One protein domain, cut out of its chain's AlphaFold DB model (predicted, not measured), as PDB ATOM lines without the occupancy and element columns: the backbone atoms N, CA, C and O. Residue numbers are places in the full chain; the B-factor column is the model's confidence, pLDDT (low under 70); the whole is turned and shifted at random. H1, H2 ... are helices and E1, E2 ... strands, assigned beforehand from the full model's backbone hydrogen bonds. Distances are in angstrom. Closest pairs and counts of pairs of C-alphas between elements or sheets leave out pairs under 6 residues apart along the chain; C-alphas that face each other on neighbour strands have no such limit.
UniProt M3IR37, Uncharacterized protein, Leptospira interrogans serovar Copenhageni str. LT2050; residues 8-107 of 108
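Overview. This is residues 8 to 107 of the 108 residues of an uncharacterized protein of Leptospira interrogans serovar Copenhageni str. LT2050 (UniProt M3IR37). With little regular structure, two small strand pairs lie toward opposite ends, hairpin E1-E2 with H1 by E1 and parallel E3-E4 with H3 packed on it; H2 and loops lie between. Of 100 printed residues, 39 are in named elements, H1 E1 E2 E3 H2 H3 E4, mixed in class. It is compact, radius of gyration of the C-alphas 14.2 A, spanning 44 by 34 by 21 A.

Along the chain. First to last C-alpha, E1, residues 36 to 40, measures 13.7 A; E2, 46 to 50, 13.5 A; H1, 8 to 16, from (10.402, -60.362, 18.997), 12.3 A; H3, 91 to 100, 14.0 A. E3 is 71 to 73, H2 78 to 81, E4 105 to 107, ending at C-alpha (5.037, -44.921, -6.699).

Arrangement. In the antiparallel hairpin E1 and E2, N 39 and O 47 are within hydrogen-bond range, 2.8 A. H1 and E1 have closest C-alphas Tyr 11 and Pro 40, 6.5 A. E3, H2, H3, E4 form a strand-helix-strand unit, parallel neighbours with helices between, crossover right-handed; N 72 and O 105 are 2.9 A apart. H3 and E4 have closest C-alphas Lys 96 and Phe 106, 5.5 A. In H1 and H3 every O i to N i+4 pair is within hydrogen-bond range; H2 is too short for one.

Size, cuts and confidence. The printed part has no cut. Links H1 to E1 and E2 to E3 are long. Residues 22 to 29, 63 to 69 and 101 to 107 have pLDDT under 70.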
ATOM      1  N   GLY A   8       9.615 -60.630  20.202       70.75
ATOM      2  CA  GLY A   8      10.402 -60.362  18.997       70.75
ATOM      3  C   GLY A   8      10.236 -61.388  17.866       70.75
ATOM      4  O   GLY A   8      10.324 -61.014  16.702       70.75
ATOM      5  N   LEU A   9       9.963 -62.661  18.168       73.94
ATOM      6  CA  LEU A   9       9.667 -63.682  17.157       73.94
ATOM      7  C   LEU A   9       8.271 -63.476  16.562       73.94
ATOM      8  O   LEU A   9       8.123 -63.539  15.348       73.94
ATOM      9  N   ILE A  10       7.268 -63.166  17.392       76.75
ATOM     10  CA  ILE A  10       5.916 -62.832  16.906       76.75
ATOM     11  C   ILE A  10       5.975 -61.609  15.989       76.75
ATOM     12  O   ILE A  10       5.360 -61.616  14.927       76.75
ATOM     13  N   TYR A  11       6.741 -60.588  16.385       77.19
ATOM     14  CA  TYR A  11       6.962 -59.404  15.565       77.19
ATOM     15  C   TYR A  11       7.548 -59.752  14.196       77.19
ATOM     16  O   TYR A  11       6.945 -59.430  13.180       77.19
ATOM     17  N   LYS A  12       8.677 -60.473  14.171       78.38
ATOM     18  CA  LYS A  12       9.342 -60.872  12.924       78.38
ATOM     19  C   LYS A  12       8.448 -61.717  12.021       78.38
ATOM     20  O   LYS A  12       8.470 -61.540  10.813       78.38
ATOM     21  N   LEU A  13       7.662 -62.626  12.596       77.88
ATOM     22  CA  LEU A  13       6.742 -63.456  11.821       77.88
ATOM     23  C   LEU A  13       5.615 -62.628  11.198       77.88
ATOM     24  O   LEU A  13       5.280 -62.854  10.044       77.88
ATOM     25  N   ARG A  14       5.054 -61.660  11.932       79.38
ATOM     26  CA  ARG A  14       4.009 -60.770  11.399       79.38
ATOM     27  C   ARG A  14       4.539 -59.798  10.356       79.38
ATOM     28  O   ARG A  14       3.857 -59.543   9.378       79.38
ATOM     29  N   ASP A  15       5.744 -59.284  10.549       78.94
ATOM     30  CA  ASP A  15       6.410 -58.447   9.553       78.94
ATOM     31  C   ASP A  15       6.620 -59.207   8.234       78.94
ATOM     32  O   ASP A  15       6.265 -58.727   7.163       78.94
ATOM     33  N   LYS A  16       7.057 -60.469   8.315       79.38
ATOM     34  CA  LYS A  16       7.186 -61.338   7.139       79.38
ATOM     35  C   LYS A  16       5.851 -61.707   6.480       79.38
ATOM     36  O   LYS A  16       5.872 -62.080   5.320       79.38
ATOM     37  N   GLN A  17       4.708 -61.579   7.163       78.44
ATOM     38  CA  GLN A  17       3.381 -61.799   6.562       78.44
ATOM     39  C   GLN A  17       2.928 -60.661   5.644       78.44
ATOM     40  O   GLN A  17       1.984 -60.849   4.885       78.44
ATOM     41  N   VAL A  18       3.572 -59.491   5.710       81.06
ATOM     42  CA  VAL A  18       3.315 -58.409   4.747       81.06
ATOM     43  C   VAL A  18       3.866 -58.768   3.370       81.06
ATOM     44  O   VAL A  18       3.380 -58.272   2.362       81.06
ATOM     45  N   HIS A  19       4.865 -59.642   3.326       81.94
ATOM     46  CA  HIS A  19       5.503 -60.104   2.108       81.94
ATOM     47  C   HIS A  19       4.831 -61.378   1.606       81.94
ATOM     48  O   HIS A  19       4.567 -62.302   2.381       81.94
ATOM     49  N   CYS A  20       4.582 -61.444   0.302       76.62
ATOM     50  CA  CYS A  20       4.032 -62.643  -0.312       76.62
ATOM     51  C   CYS A  20       5.163 -63.649  -0.521       76.62
ATOM     52  O   CYS A  20       5.998 -63.518  -1.410       76.62
ATOM     53  N   ILE A  21       5.230 -64.627   0.384       70.19
ATOM     54  CA  ILE A  21       6.232 -65.692   0.359       70.19
ATOM     55  C   ILE A  21       5.752 -66.788  -0.588       70.19
ATOM     56  O   ILE A  21       5.135 -67.762  -0.159       70.19
ATOM     57  N   GLU A  22       6.045 -66.619  -1.875       65.44
ATOM     58  CA  GLU A  22       5.942 -67.683  -2.874       65.44
ATOM     59  C   GLU A  22       7.326 -68.290  -3.147       65.44
ATOM     60  O   GLU A  22       8.331 -67.586  -3.178       65.44
ATOM     61  N   GLU A  23       7.398 -69.613  -3.340       59.44
ATOM     62  CA  GLU A  23       8.669 -70.348  -3.500       59.44
ATOM     63  C   GLU A  23       9.482 -69.938  -4.748       59.44
ATOM     64  O   GLU A  23      10.660 -70.284  -4.847       59.44
ATOM     65  N   TRP A  24       8.871 -69.206  -5.687       58.00
ATOM     66  CA  TRP A  24       9.438 -68.873  -7.002       58.00
ATOM     67  C   TRP A  24       9.677 -67.376  -7.237       58.00
ATOM     68  O   TRP A  24      10.305 -67.018  -8.234       58.00
ATOM     69  N   GLU A  25       9.216 -66.509  -6.337       58.28
ATOM     70  CA  GLU A  25       9.389 -65.056  -6.428       58.28
ATOM     71  C   GLU A  25      10.381 -64.573  -5.369       58.28
ATOM     72  O   GLU A  25      10.651 -65.283  -4.406       58.28
ATOM     73  N   ILE A  26      10.963 -63.380  -5.540       59.81
ATOM     74  CA  ILE A  26      11.813 -62.769  -4.508       59.81
ATOM     75  C   ILE A  26      10.872 -62.118  -3.481       59.81
ATOM     76  O   ILE A  26      10.458 -60.974  -3.688       59.81
ATOM     77  N   PRO A  27      10.527 -62.791  -2.363       59.09
ATOM     78  CA  PRO A  27       9.391 -62.394  -1.524       59.09
ATOM     79  C   PRO A  27       9.613 -61.052  -0.839       59.09
ATOM     80  O   PRO A  27       8.694 -60.343  -0.460       59.09
ATOM     81  N   GLU A  28      10.881 -60.725  -0.622       59.88
ATOM     82  CA  GLU A  28      11.309 -59.599   0.196       59.88
ATOM     83  C   GLU A  28      11.240 -58.272  -0.566       59.88
ATOM     84  O   GLU A  28      11.362 -57.219   0.056       59.88
ATOM     85  N   ILE A  29      11.018 -58.325  -1.886       63.66
ATOM     86  CA  ILE A  29      10.838 -57.145  -2.738       63.66
ATOM     87  C   ILE A  29       9.355 -56.778  -2.851       63.66
ATOM     88  O   ILE A  29       9.028 -55.596  -2.819       63.66
ATOM     89  N   LEU A  30       8.460 -57.769  -2.947       73.62
ATOM     90  CA  LEU A  30       7.033 -57.543  -3.181       73.62
ATOM     91  C   LEU A  30       6.223 -57.619  -1.885       73.62
ATOM     92  O   LEU A  30       6.332 -58.566  -1.098       73.62
ATOM     93  N   LEU A  31       5.375 -56.615  -1.670       85.25
ATOM     94  CA  LEU A  31       4.365 -56.662  -0.621       85.25
ATOM     95  C   LEU A  31       3.141 -57.413  -1.141       85.25
ATOM     96  O   LEU A  31       2.835 -57.389  -2.331       85.25
ATOM     97  N   CYS A  32       2.411 -58.066  -0.243       86.44
ATOM     98  CA  CYS A  32       1.184 -58.746  -0.613       86.44
ATOM     99  C   CYS A  32       0.125 -57.748  -1.099       86.44
ATOM    100  O   CYS A  32      -0.281 -56.881  -0.310       86.44
ATOM    101  N   PRO A  33      -0.369 -57.895  -2.343       89.25
ATOM    102  CA  PRO A  33      -1.349 -56.979  -2.905       89.25
ATOM    103  C   PRO A  33      -2.650 -56.911  -2.100       89.25
ATOM    104  O   PRO A  33      -3.080 -57.894  -1.491       89.25
ATOM    105  N   ASN A  34      -3.318 -55.757  -2.154       90.62
ATOM    106  CA  ASN A  34      -4.621 -55.488  -1.538       90.62
ATOM    107  C   ASN A  34      -4.672 -55.787  -0.030       90.62
ATOM    108  O   ASN A  34      -5.695 -56.244   0.492       90.62
ATOM    109  N   SER A  35      -3.570 -55.544   0.680       89.94
ATOM    110  CA  SER A  35      -3.466 -55.816   2.112       89.94
ATOM    111  C   SER A  35      -3.577 -54.546   2.957       89.94
ATOM    112  O   SER A  35      -3.157 -53.457   2.573       89.94
ATOM    113  N   ASP A  36      -4.169 -54.687   4.143       92.94
ATOM    114  CA  ASP A  36      -4.310 -53.618   5.133       92.94
ATOM    115  C   ASP A  36      -4.086 -54.208   6.523       92.94
ATOM    116  O   ASP A  36      -4.930 -54.930   7.061       92.94
ATOM    117  N   THR A  37      -2.901 -53.958   7.075       89.50
ATOM    118  CA  THR A  37      -2.422 -54.653   8.269       89.50
ATOM    119  C   THR A  37      -1.948 -53.669   9.328       89.50
ATOM    120  O   THR A  37      -1.300 -52.667   9.034       89.50
ATOM    121  N   ILE A  38      -2.230 -53.986  10.594       91.06
ATOM    122  CA  ILE A  38      -1.679 -53.284  11.756       91.06
ATOM    123  C   ILE A  38      -0.647 -54.190  12.428       91.06
ATOM    124  O   ILE A  38      -0.969 -55.286  12.899       91.06
ATOM    125  N   LEU A  39       0.595 -53.717  12.503       87.50
ATOM    126  CA  LEU A  39       1.733 -54.473  13.011       87.50
ATOM    127  C   LEU A  39       2.188 -53.937  14.376       87.50
ATOM    128  O   LEU A  39       2.322 -52.723  14.546       87.50
ATOM    129  N   PRO A  40       2.431 -54.814  15.368       85.62
ATOM    130  CA  PRO A  40       2.943 -54.408  16.673       85.62
ATOM    131  C   PRO A  40       4.468 -54.290  16.656       85.62
ATOM    132  O   PRO A  40       5.142 -55.264  16.366       85.62
ATOM    133  N   HIS A  41       5.033 -53.152  17.039       84.62
ATOM    134  CA  HIS A  41       6.477 -52.967  17.173       84.62
ATOM    135  C   HIS A  41       6.974 -53.409  18.569       84.62
ATOM    136  O   HIS A  41       6.303 -53.137  19.571       84.62
ATOM    137  N   PRO A  42       8.176 -54.011  18.701       82.75
ATOM    138  CA  PRO A  42       8.729 -54.429  19.997       82.75
ATOM    139  C   PRO A  42       8.884 -53.303  21.029       82.75
ATOM    140  O   PRO A  42       8.917 -53.570  22.225       82.75
ATOM    141  N   ALA A  43       8.954 -52.047  20.579       85.56
ATOM    142  CA  ALA A  43       8.996 -50.864  21.444       85.56
ATOM    143  C   ALA A  43       7.620 -50.443  22.010       85.56
ATOM    144  O   ALA A  43       7.530 -49.411  22.665       85.56
ATOM    145  N   GLY A  44       6.553 -51.211  21.764       86.44
ATOM    146  CA  GLY A  44       5.242 -51.012  22.394       86.44
ATOM    147  C   GLY A  44       4.263 -50.115  21.633       86.44
ATOM    148  O   GLY A  44       3.217 -49.778  22.177       86.44
ATOM    149  N   PHE A  45       4.565 -49.748  20.386       88.88
ATOM    150  CA  PHE A  45       3.640 -49.033  19.502       88.88
ATOM    151  C   PHE A  45       3.165 -49.929  18.354       88.88
ATOM    152  O   PHE A  45       3.710 -51.008  18.135       88.88
ATOM    153  N   THR A  46       2.154 -49.493  17.607       89.81
ATOM    154  CA  THR A  46       1.684 -50.165  16.389       89.81
ATOM    155  C   THR A  46       1.801 -49.238  15.193       89.81
ATOM    156  O   THR A  46       1.675 -48.025  15.350       89.81
ATOM    157  N   PHE A  47       1.970 -49.806  14.006       90.69
ATOM    158  CA  PHE A  47       1.935 -49.057  12.755       90.69
ATOM    159  C   PHE A  47       1.070 -49.774  11.719       90.69
ATOM    160  O   PHE A  47       0.975 -51.002  11.726       90.69
ATOM    161  N   ARG A  48       0.397 -48.999  10.866       92.44
ATOM    162  CA  ARG A  48      -0.451 -49.512   9.783       92.44
ATOM    163  C   ARG A  48       0.311 -49.519   8.466       92.44
ATOM    164  O   ARG A  48       1.007 -48.552   8.160       92.44
ATOM    165  N   VAL A  49       0.128 -50.587   7.703       91.31
ATOM    166  CA  VAL A  49       0.676 -50.783   6.364       91.31
ATOM    167  C   VAL A  49      -0.482 -51.106   5.432       91.31
ATOM    168  O   VAL A  49      -1.191 -52.088   5.662       91.31
ATOM    169  N   ARG A  50      -0.673 -50.281   4.402       92.69
ATOM    170  CA  ARG A  50      -1.638 -50.536   3.328       92.69
ATOM    171  C   ARG A  50      -0.931 -50.705   1.997       92.69
ATOM    172  O   ARG A  50      -0.074 -49.891   1.658       92.69
ATOM    173  N   VAL A  51      -1.335 -51.724   1.257       90.94
ATOM    174  CA  VAL A  51      -0.760 -52.119  -0.026       90.94
ATOM    175  C   VAL A  51      -1.872 -52.166  -1.066       90.94
ATOM    176  O   VAL A  51      -2.970 -52.649  -0.778       90.94
ATOM    177  N   ASP A  52      -1.608 -51.638  -2.252       88.62
ATOM    178  CA  ASP A  52      -2.552 -51.633  -3.366       88.62
ATOM    179  C   ASP A  52      -2.528 -52.939  -4.176       88.62
ATOM    180  O   ASP A  52      -1.941 -53.945  -3.775       88.62
ATOM    181  N   GLU A  53      -3.239 -52.955  -5.301       88.38
ATOM    182  CA  GLU A  53      -3.360 -54.132  -6.161       88.38
ATOM    183  C   GLU A  53      -2.058 -54.484  -6.904       88.38
ATOM    184  O   GLU A  53      -1.935 -55.611  -7.382       88.38
ATOM    185  N   GLN A  54      -1.098 -53.557  -6.980       84.50
ATOM    186  CA  GLN A  54       0.208 -53.745  -7.607       84.50
ATOM    187  C   GLN A  54       1.251 -54.310  -6.631       84.50
ATOM    188  O   GLN A  54       2.334 -54.706  -7.057       84.50
ATOM    189  N   GLY A  55       0.928 -54.401  -5.337       84.25
ATOM    190  CA  GLY A  55       1.913 -54.772  -4.320       84.25
ATOM    191  C   GLY A  55       2.762 -53.584  -3.862       84.25
ATOM    192  O   GLY A  55       3.803 -53.786  -3.235       84.25
ATOM    193  N   GLU A  56       2.310 -52.358  -4.135       86.19
ATOM    194  CA  GLU A  56       2.972 -51.118  -3.745       86.19
ATOM    195  C   GLU A  56       2.315 -50.554  -2.486       86.19
ATOM    196  O   GLU A  56       1.112 -50.701  -2.238       86.19
ATOM    197  N   ARG A  57       3.095 -49.885  -1.637       88.50
ATOM    198  CA  ARG A  57       2.522 -49.263  -0.441       88.50
ATOM    199  C   ARG A  57       1.752 -48.003  -0.829       88.50
ATOM    200  O   ARG A  57       2.269 -47.143  -1.535       88.50
ATOM    201  N   ILE A  58       0.557 -47.819  -0.269       89.56
ATOM    202  CA  ILE A  58      -0.263 -46.630  -0.534       89.56
ATOM    203  C   ILE A  58       0.443 -45.364  -0.023       89.56
ATOM    204  O   ILE A  58       0.669 -45.196   1.178       89.56
ATOM    205  N   VAL A  59       0.727 -44.432  -0.938       88.38
ATOM    206  CA  VAL A  59       1.425 -43.158  -0.659       88.38
ATOM    207  C   VAL A  59       0.511 -41.934  -0.547       88.38
ATOM    208  O   VAL A  59       0.980 -40.840  -0.232       88.38
ATOM    209  N   SER A  60      -0.788 -42.079  -0.818       86.00
ATOM    210  CA  SER A  60      -1.790 -41.019  -0.645       86.00
ATOM    211  C   SER A  60      -3.214 -41.573  -0.598       86.00
ATOM    212  O   SER A  60      -3.502 -42.577  -1.235       86.00
ATOM    213  N   GLU A  61      -4.135 -40.867   0.068       85.75
ATOM    214  CA  GLU A  61      -5.581 -41.178   0.006       85.75
ATOM    215  C   GLU A  61      -6.227 -40.776  -1.333       85.75
ATOM    216  O   GLU A  61      -7.323 -41.221  -1.677       85.75
ATOM    217  N   GLU A  62      -5.574 -39.895  -2.092       78.38
ATOM    218  CA  GLU A  62      -6.041 -39.470  -3.407       78.38
ATOM    219  C   GLU A  62      -5.875 -40.620  -4.407       78.38
ATOM    220  O   GLU A  62      -4.756 -41.054  -4.688       78.38
ATOM    221  N   LYS A  63      -6.989 -41.101  -4.976       63.31
ATOM    222  CA  LYS A  63      -6.942 -42.030  -6.110       63.31
ATOM    223  C   LYS A  63      -6.286 -41.328  -7.298       63.31
ATOM    224  O   LYS A  63      -6.664 -40.205  -7.623       63.31
ATOM    225  N   MET A  64      -5.302 -42.002  -7.897       60.16
ATOM    226  CA  MET A  64      -4.403 -41.526  -8.952       60.16
ATOM    227  C   MET A  64      -4.878 -40.325  -9.774       60.16
ATOM    228  O   MET A  64      -5.897 -40.349 -10.467       60.16
ATOM    229  N   VAL A  65      -4.020 -39.309  -9.808       56.38
ATOM    230  CA  VAL A  65      -4.109 -38.211 -10.760       56.38
ATOM    231  C   VAL A  65      -3.538 -38.676 -12.101       56.38
ATOM    232  O   VAL A  65      -2.349 -38.949 -12.175       56.38
ATOM    233  N   SER A  66      -4.400 -38.735 -13.124       53.31
ATOM    234  CA  SER A  66      -4.137 -38.719 -14.580       53.31
ATOM    235  C   SER A  66      -2.799 -39.304 -15.069       53.31
ATOM    236  O   SER A  66      -1.738 -38.730 -14.830       53.31
ATOM    237  N   ALA A  67      -2.868 -40.334 -15.922       59.56
ATOM    238  CA  ALA A  67      -1.757 -41.017 -16.611       59.56
ATOM    239  C   ALA A  67      -0.818 -40.131 -17.477       59.56
ATOM    240  O   ALA A  67      -0.014 -40.643 -18.246       59.56
ATOM    241  N   LYS A  68      -0.930 -38.800 -17.406       65.69
ATOM    242  CA  LYS A  68      -0.118 -37.833 -18.156       65.69
ATOM    243  C   LYS A  68       1.037 -37.226 -17.349       65.69
ATOM    244  O   LYS A  68       1.751 -36.391 -17.899       65.69
ATOM    245  N   LYS A  69       1.198 -37.580 -16.071       69.31
ATOM    246  CA  LYS A  69       2.233 -36.999 -15.202       69.31
ATOM    247  C   LYS A  69       3.488 -37.875 -15.135       69.31
ATOM    248  O   LYS A  69       3.354 -39.095 -15.129       69.31
ATOM    249  N   PRO A  70       4.686 -37.270 -15.066       73.06
ATOM    250  CA  PRO A  70       5.939 -37.997 -14.873       73.06
ATOM    251  C   PRO A  70       5.925 -38.793 -13.566       73.06
ATOM    252  O   PRO A  70       5.481 -38.284 -12.541       73.06
ATOM    253  N   GLU A  71       6.420 -40.023 -13.620       75.94
ATOM    254  CA  GLU A  71       6.393 -41.002 -12.533       75.94
ATOM    255  C   GLU A  71       7.748 -41.078 -11.826       75.94
ATOM    256  O   GLU A  71       8.801 -41.009 -12.463       75.94
ATOM    257  N   VAL A  72       7.719 -41.186 -10.501       81.44
ATOM    258  CA  VAL A  72       8.895 -41.298  -9.640       81.44
ATOM    259  C   VAL A  72       8.787 -42.600  -8.865       81.44
ATOM    260  O   VAL A  72       7.848 -42.759  -8.091       81.44
ATOM    261  N   TRP A  73       9.770 -43.477  -9.049       83.56
ATOM    262  CA  TRP A  73       9.884 -44.751  -8.344       83.56
ATOM    263  C   TRP A  73      10.836 -44.631  -7.160       83.56
ATOM    264  O   TRP A  73      11.974 -44.176  -7.319       83.56
ATOM    265  N   LEU A  74      10.395 -45.073  -5.983       85.88
ATOM    266  CA  LEU A  74      11.251 -45.216  -4.811       85.88
ATOM    267  C   LEU A  74      11.573 -46.686  -4.549       85.88
ATOM    268  O   LEU A  74      10.885 -47.364  -3.799       85.88
ATOM    269  N   MET A  75      12.697 -47.141  -5.089       84.69
ATOM    270  CA  MET A  75      13.174 -48.506  -4.883       84.69
ATOM    271  C   MET A  75      14.196 -48.565  -3.746       84.69
ATOM    272  O   MET A  75      15.094 -47.724  -3.652       84.69
ATOM    273  N   GLY A  76      14.099 -49.586  -2.900       84.94
ATOM    274  CA  GLY A  76      15.062 -49.820  -1.831       84.94
ATOM    275  C   GLY A  76      14.666 -50.981  -0.932       84.94
ATOM    276  O   GLY A  76      13.928 -51.871  -1.337       84.94
ATOM    277  N   ASP A  77      15.191 -50.975   0.287       83.50
ATOM    278  CA  ASP A  77      14.959 -52.020   1.281       83.50
ATOM    279  C   ASP A  77      13.868 -51.609   2.292       83.50
ATOM    280  O   ASP A  77      12.970 -50.812   2.005       83.50
ATOM    281  N   SER A  78      13.972 -52.123   3.520       82.88
ATOM    282  CA  SER A  78      13.099 -51.773   4.643       82.88
ATOM    283  C   SER A  78      12.936 -50.263   4.893       82.88
ATOM    284  O   SER A  78      11.894 -49.846   5.402       82.88
ATOM    285  N   ILE A  79      13.916 -49.426   4.526       86.44
ATOM    286  CA  ILE A  79      13.819 -47.966   4.668       86.44
ATOM    287  C   ILE A  79      12.889 -47.375   3.605       86.44
ATOM    288  O   ILE A  79      12.035 -46.553   3.945       86.44
ATOM    289  N   ALA A  80      13.028 -47.792   2.342       86.88
ATOM    290  CA  ALA A  80      12.183 -47.312   1.246       86.88
ATOM    291  C   ALA A  80      10.714 -47.698   1.473       86.88
ATOM    292  O   ALA A  80       9.825 -46.857   1.357       86.88
ATOM    293  N   TYR A  81      10.492 -48.930   1.932       85.38
ATOM    294  CA  TYR A  81       9.186 -49.442   2.351       85.38
ATOM    295  C   TYR A  81       8.559 -48.663   3.529       85.38
ATOM    296  O   TYR A  81       7.335 -48.613   3.683       85.38
ATOM    297  N   GLY A  82       9.374 -48.040   4.385       89.56
ATOM    298  CA  GLY A  82       8.900 -47.363   5.593       89.56
ATOM    299  C   GLY A  82       8.597 -48.333   6.737       89.56
ATOM    300  O   GLY A  82       7.544 -48.249   7.378       89.56
ATOM    301  N   PHE A  83       9.514 -49.265   6.989       87.19
ATOM    302  CA  PHE A  83       9.439 -50.208   8.102       87.19
ATOM    303  C   PHE A  83       9.253 -49.490   9.445       87.19
ATOM    304  O   PHE A  83       9.974 -48.548   9.773       87.19
ATOM    305  N   GLY A  84       8.284 -49.949  10.241       88.94
ATOM    306  CA  GLY A  84       7.991 -49.367  11.554       88.94
ATOM    307  C   GLY A  84       7.258 -48.021  11.518       88.94
ATOM    308  O   GLY A  84       7.094 -47.405  12.569       88.94
ATOM    309  N   LEU A  85       6.819 -47.555  10.346       92.38
ATOM    310  CA  LEU A  85       6.137 -46.272  10.172       92.38
ATOM    311  C   LEU A  85       4.691 -46.473   9.716       92.38
ATOM    312  O   LEU A  85       4.387 -47.425   8.997       92.38
ATOM    313  N   ASN A  86       3.800 -45.558  10.109       93.50
ATOM    314  CA  ASN A  86       2.481 -45.444   9.483       93.50
ATOM    315  C   ASN A  86       2.627 -44.869   8.074       93.50
ATOM    316  O   ASN A  86       3.599 -44.168   7.797       93.50
ATOM    317  N   ASP A  87       1.634 -45.097   7.212       91.12
ATOM    318  CA  ASP A  87       1.678 -44.644   5.812       91.12
ATOM    319  C   ASP A  87       2.051 -43.158   5.689       91.12
ATOM    320  O   ASP A  87       2.987 -42.823   4.969       91.12
ATOM    321  N   SER A  88       1.428 -42.284   6.491       92.81
ATOM    322  CA  SER A  88       1.686 -40.835   6.500       92.81
ATOM    323  C   SER A  88       3.103 -40.427   6.913       92.81
ATOM    324  O   SER A  88       3.544 -39.313   6.615       92.81
ATOM    325  N   ASP A  89       3.806 -41.303   7.626       93.75
ATOM    326  CA  ASP A  89       5.137 -41.042   8.165       93.75
ATOM    327  C   ASP A  89       6.254 -41.530   7.240       93.75
ATOM    328  O   ASP A  89       7.401 -41.093   7.399       93.75
ATOM    329  N   THR A  90       5.920 -42.378   6.261       93.06
ATOM    330  CA  THR A  90       6.865 -42.903   5.272       93.06
ATOM    331  C   THR A  90       7.479 -41.789   4.422       93.06
ATOM    332  O   THR A  90       6.880 -40.734   4.184       93.06
ATOM    333  N   ILE A  91       8.706 -42.021   3.945       91.81
ATOM    334  CA  ILE A  91       9.377 -41.100   3.021       91.81
ATOM    335  C   ILE A  91       8.563 -40.934   1.735       91.81
ATOM    336  O   ILE A  91       8.378 -39.816   1.272       91.81
ATOM    337  N   ALA A  92       8.002 -42.025   1.226       89.75
ATOM    338  CA  ALA A  92       7.227 -42.042   0.004       89.75
ATOM    339  C   ALA A  92       5.958 -41.190   0.077       89.75
ATOM    340  O   ALA A  92       5.705 -40.383  -0.815       89.75
ATOM    341  N   TRP A  93       5.214 -41.267   1.183       90.75
ATOM    342  CA  TRP A  93       4.049 -40.409   1.408       90.75
ATOM    343  C   TRP A  93       4.423 -38.925   1.456       90.75
ATOM    344  O   TRP A  93       3.774 -38.061   0.855       90.75
ATOM    345  N   LYS A  94       5.515 -38.602   2.156       91.00
ATOM    346  CA  LYS A  94       6.033 -37.229   2.242       91.00
ATOM    347  C   LYS A  94       6.513 -36.725   0.879       91.00
ATOM    348  O   LYS A  94       6.212 -35.589   0.513       91.00
ATOM    349  N   CYS A  95       7.194 -37.574   0.111       88.00
ATOM    350  CA  CYS A  95       7.618 -37.293  -1.253       88.00
ATOM    351  C   CYS A  95       6.417 -37.073  -2.170       88.00
ATOM    352  O   CYS A  95       6.390 -36.060  -2.858       88.00
ATOM    353  N   LYS A  96       5.383 -37.923  -2.124       84.38
ATOM    354  CA  LYS A  96       4.146 -37.742  -2.896       84.38
ATOM    355  C   LYS A  96       3.523 -36.371  -2.643       84.38
ATOM    356  O   LYS A  96       3.181 -35.667  -3.591       84.38
ATOM    357  N   ARG A  97       3.444 -35.941  -1.380       82.25
ATOM    358  CA  ARG A  97       2.944 -34.604  -1.019       82.25
ATOM    359  C   ARG A  97       3.797 -33.477  -1.611       82.25
ATOM    360  O   ARG A  97       3.245 -32.488  -2.087       82.25
ATOM    361  N   PHE A  98       5.121 -33.612  -1.583       82.19
ATOM    362  CA  PHE A  98       6.038 -32.634  -2.169       82.19
ATOM    363  C   PHE A  98       5.923 -32.593  -3.700       82.19
ATOM    364  O   PHE A  98       5.746 -31.533  -4.292       82.19
ATOM    365  N   PHE A  99       5.935 -33.752  -4.346       77.69
ATOM    366  CA  PHE A  99       5.898 -33.903  -5.798       77.69
ATOM    367  C   PHE A  99       4.536 -33.577  -6.416       77.69
ATOM    368  O   PHE A  99       4.490 -33.062  -7.529       77.69
ATOM    369  N   ASN A 100       3.435 -33.750  -5.681       72.06
ATOM    370  CA  ASN A 100       2.125 -33.239  -6.090       72.06
ATOM    371  C   ASN A 100       2.124 -31.708  -6.228       72.06
ATOM    372  O   ASN A 100       1.453 -31.190  -7.115       72.06
ATOM    373  N   SER A 101       2.903 -30.981  -5.412       66.31
ATOM    374  CA  SER A 101       3.061 -29.526  -5.579       66.31
ATOM    375  C   SER A 101       3.862 -29.141  -6.833       66.31
ATOM    376  O   SER A 101       3.827 -27.986  -7.250       66.31
ATOM    377  N   LEU A 102       4.545 -30.115  -7.444       63.00
ATOM    378  CA  LEU A 102       5.368 -29.983  -8.648       63.00
ATOM    379  C   LEU A 102       4.780 -30.708  -9.875       63.00
ATOM    380  O   LEU A 102       5.427 -30.743 -10.915       63.00
ATOM    381  N   ASP A 103       3.570 -31.268  -9.767       63.19
ATOM    382  CA  ASP A 103       2.854 -31.993 -10.830       63.19
ATOM    383  C   ASP A 103       3.415 -33.382 -11.235       63.19
ATOM    384  O   ASP A 103       3.229 -33.827 -12.366       63.19
ATOM    385  N   PHE A 104       4.034 -34.118 -10.302       58.06
ATOM    386  CA  PHE A 104       4.577 -35.478 -10.512       58.06
ATOM    387  C   PHE A 104       3.709 -36.597  -9.876       58.06
ATOM    388  O   PHE A 104       3.021 -36.399  -8.868       58.06
ATOM    389  N   LYS A 105       3.760 -37.805 -10.456       61.50
ATOM    390  CA  LYS A 105       3.238 -39.086  -9.937       61.50
ATOM    391  C   LYS A 105       4.352 -39.791  -9.141       61.50
ATOM    392  O   LYS A 105       5.516 -39.672  -9.498       61.50
ATOM    393  N   PHE A 106       4.017 -40.462  -8.040       57.12
ATOM    394  CA  PHE A 106       4.998 -41.108  -7.157       57.12
ATOM    395  C   PHE A 106       4.465 -42.480  -6.761       57.12
ATOM    396  O   PHE A 106       3.302 -42.553  -6.358       57.12
ATOM    397  N   GLU A 107       5.310 -43.493  -6.893       58.81
ATOM    398  CA  GLU A 107       5.037 -44.921  -6.699       58.81
ATOM    399  C   GLU A 107       6.220 -45.565  -5.957       58.81
ATOM    400  O   GLU A 107       7.327 -45.002  -5.932       58.81
TER     401      GLU A 107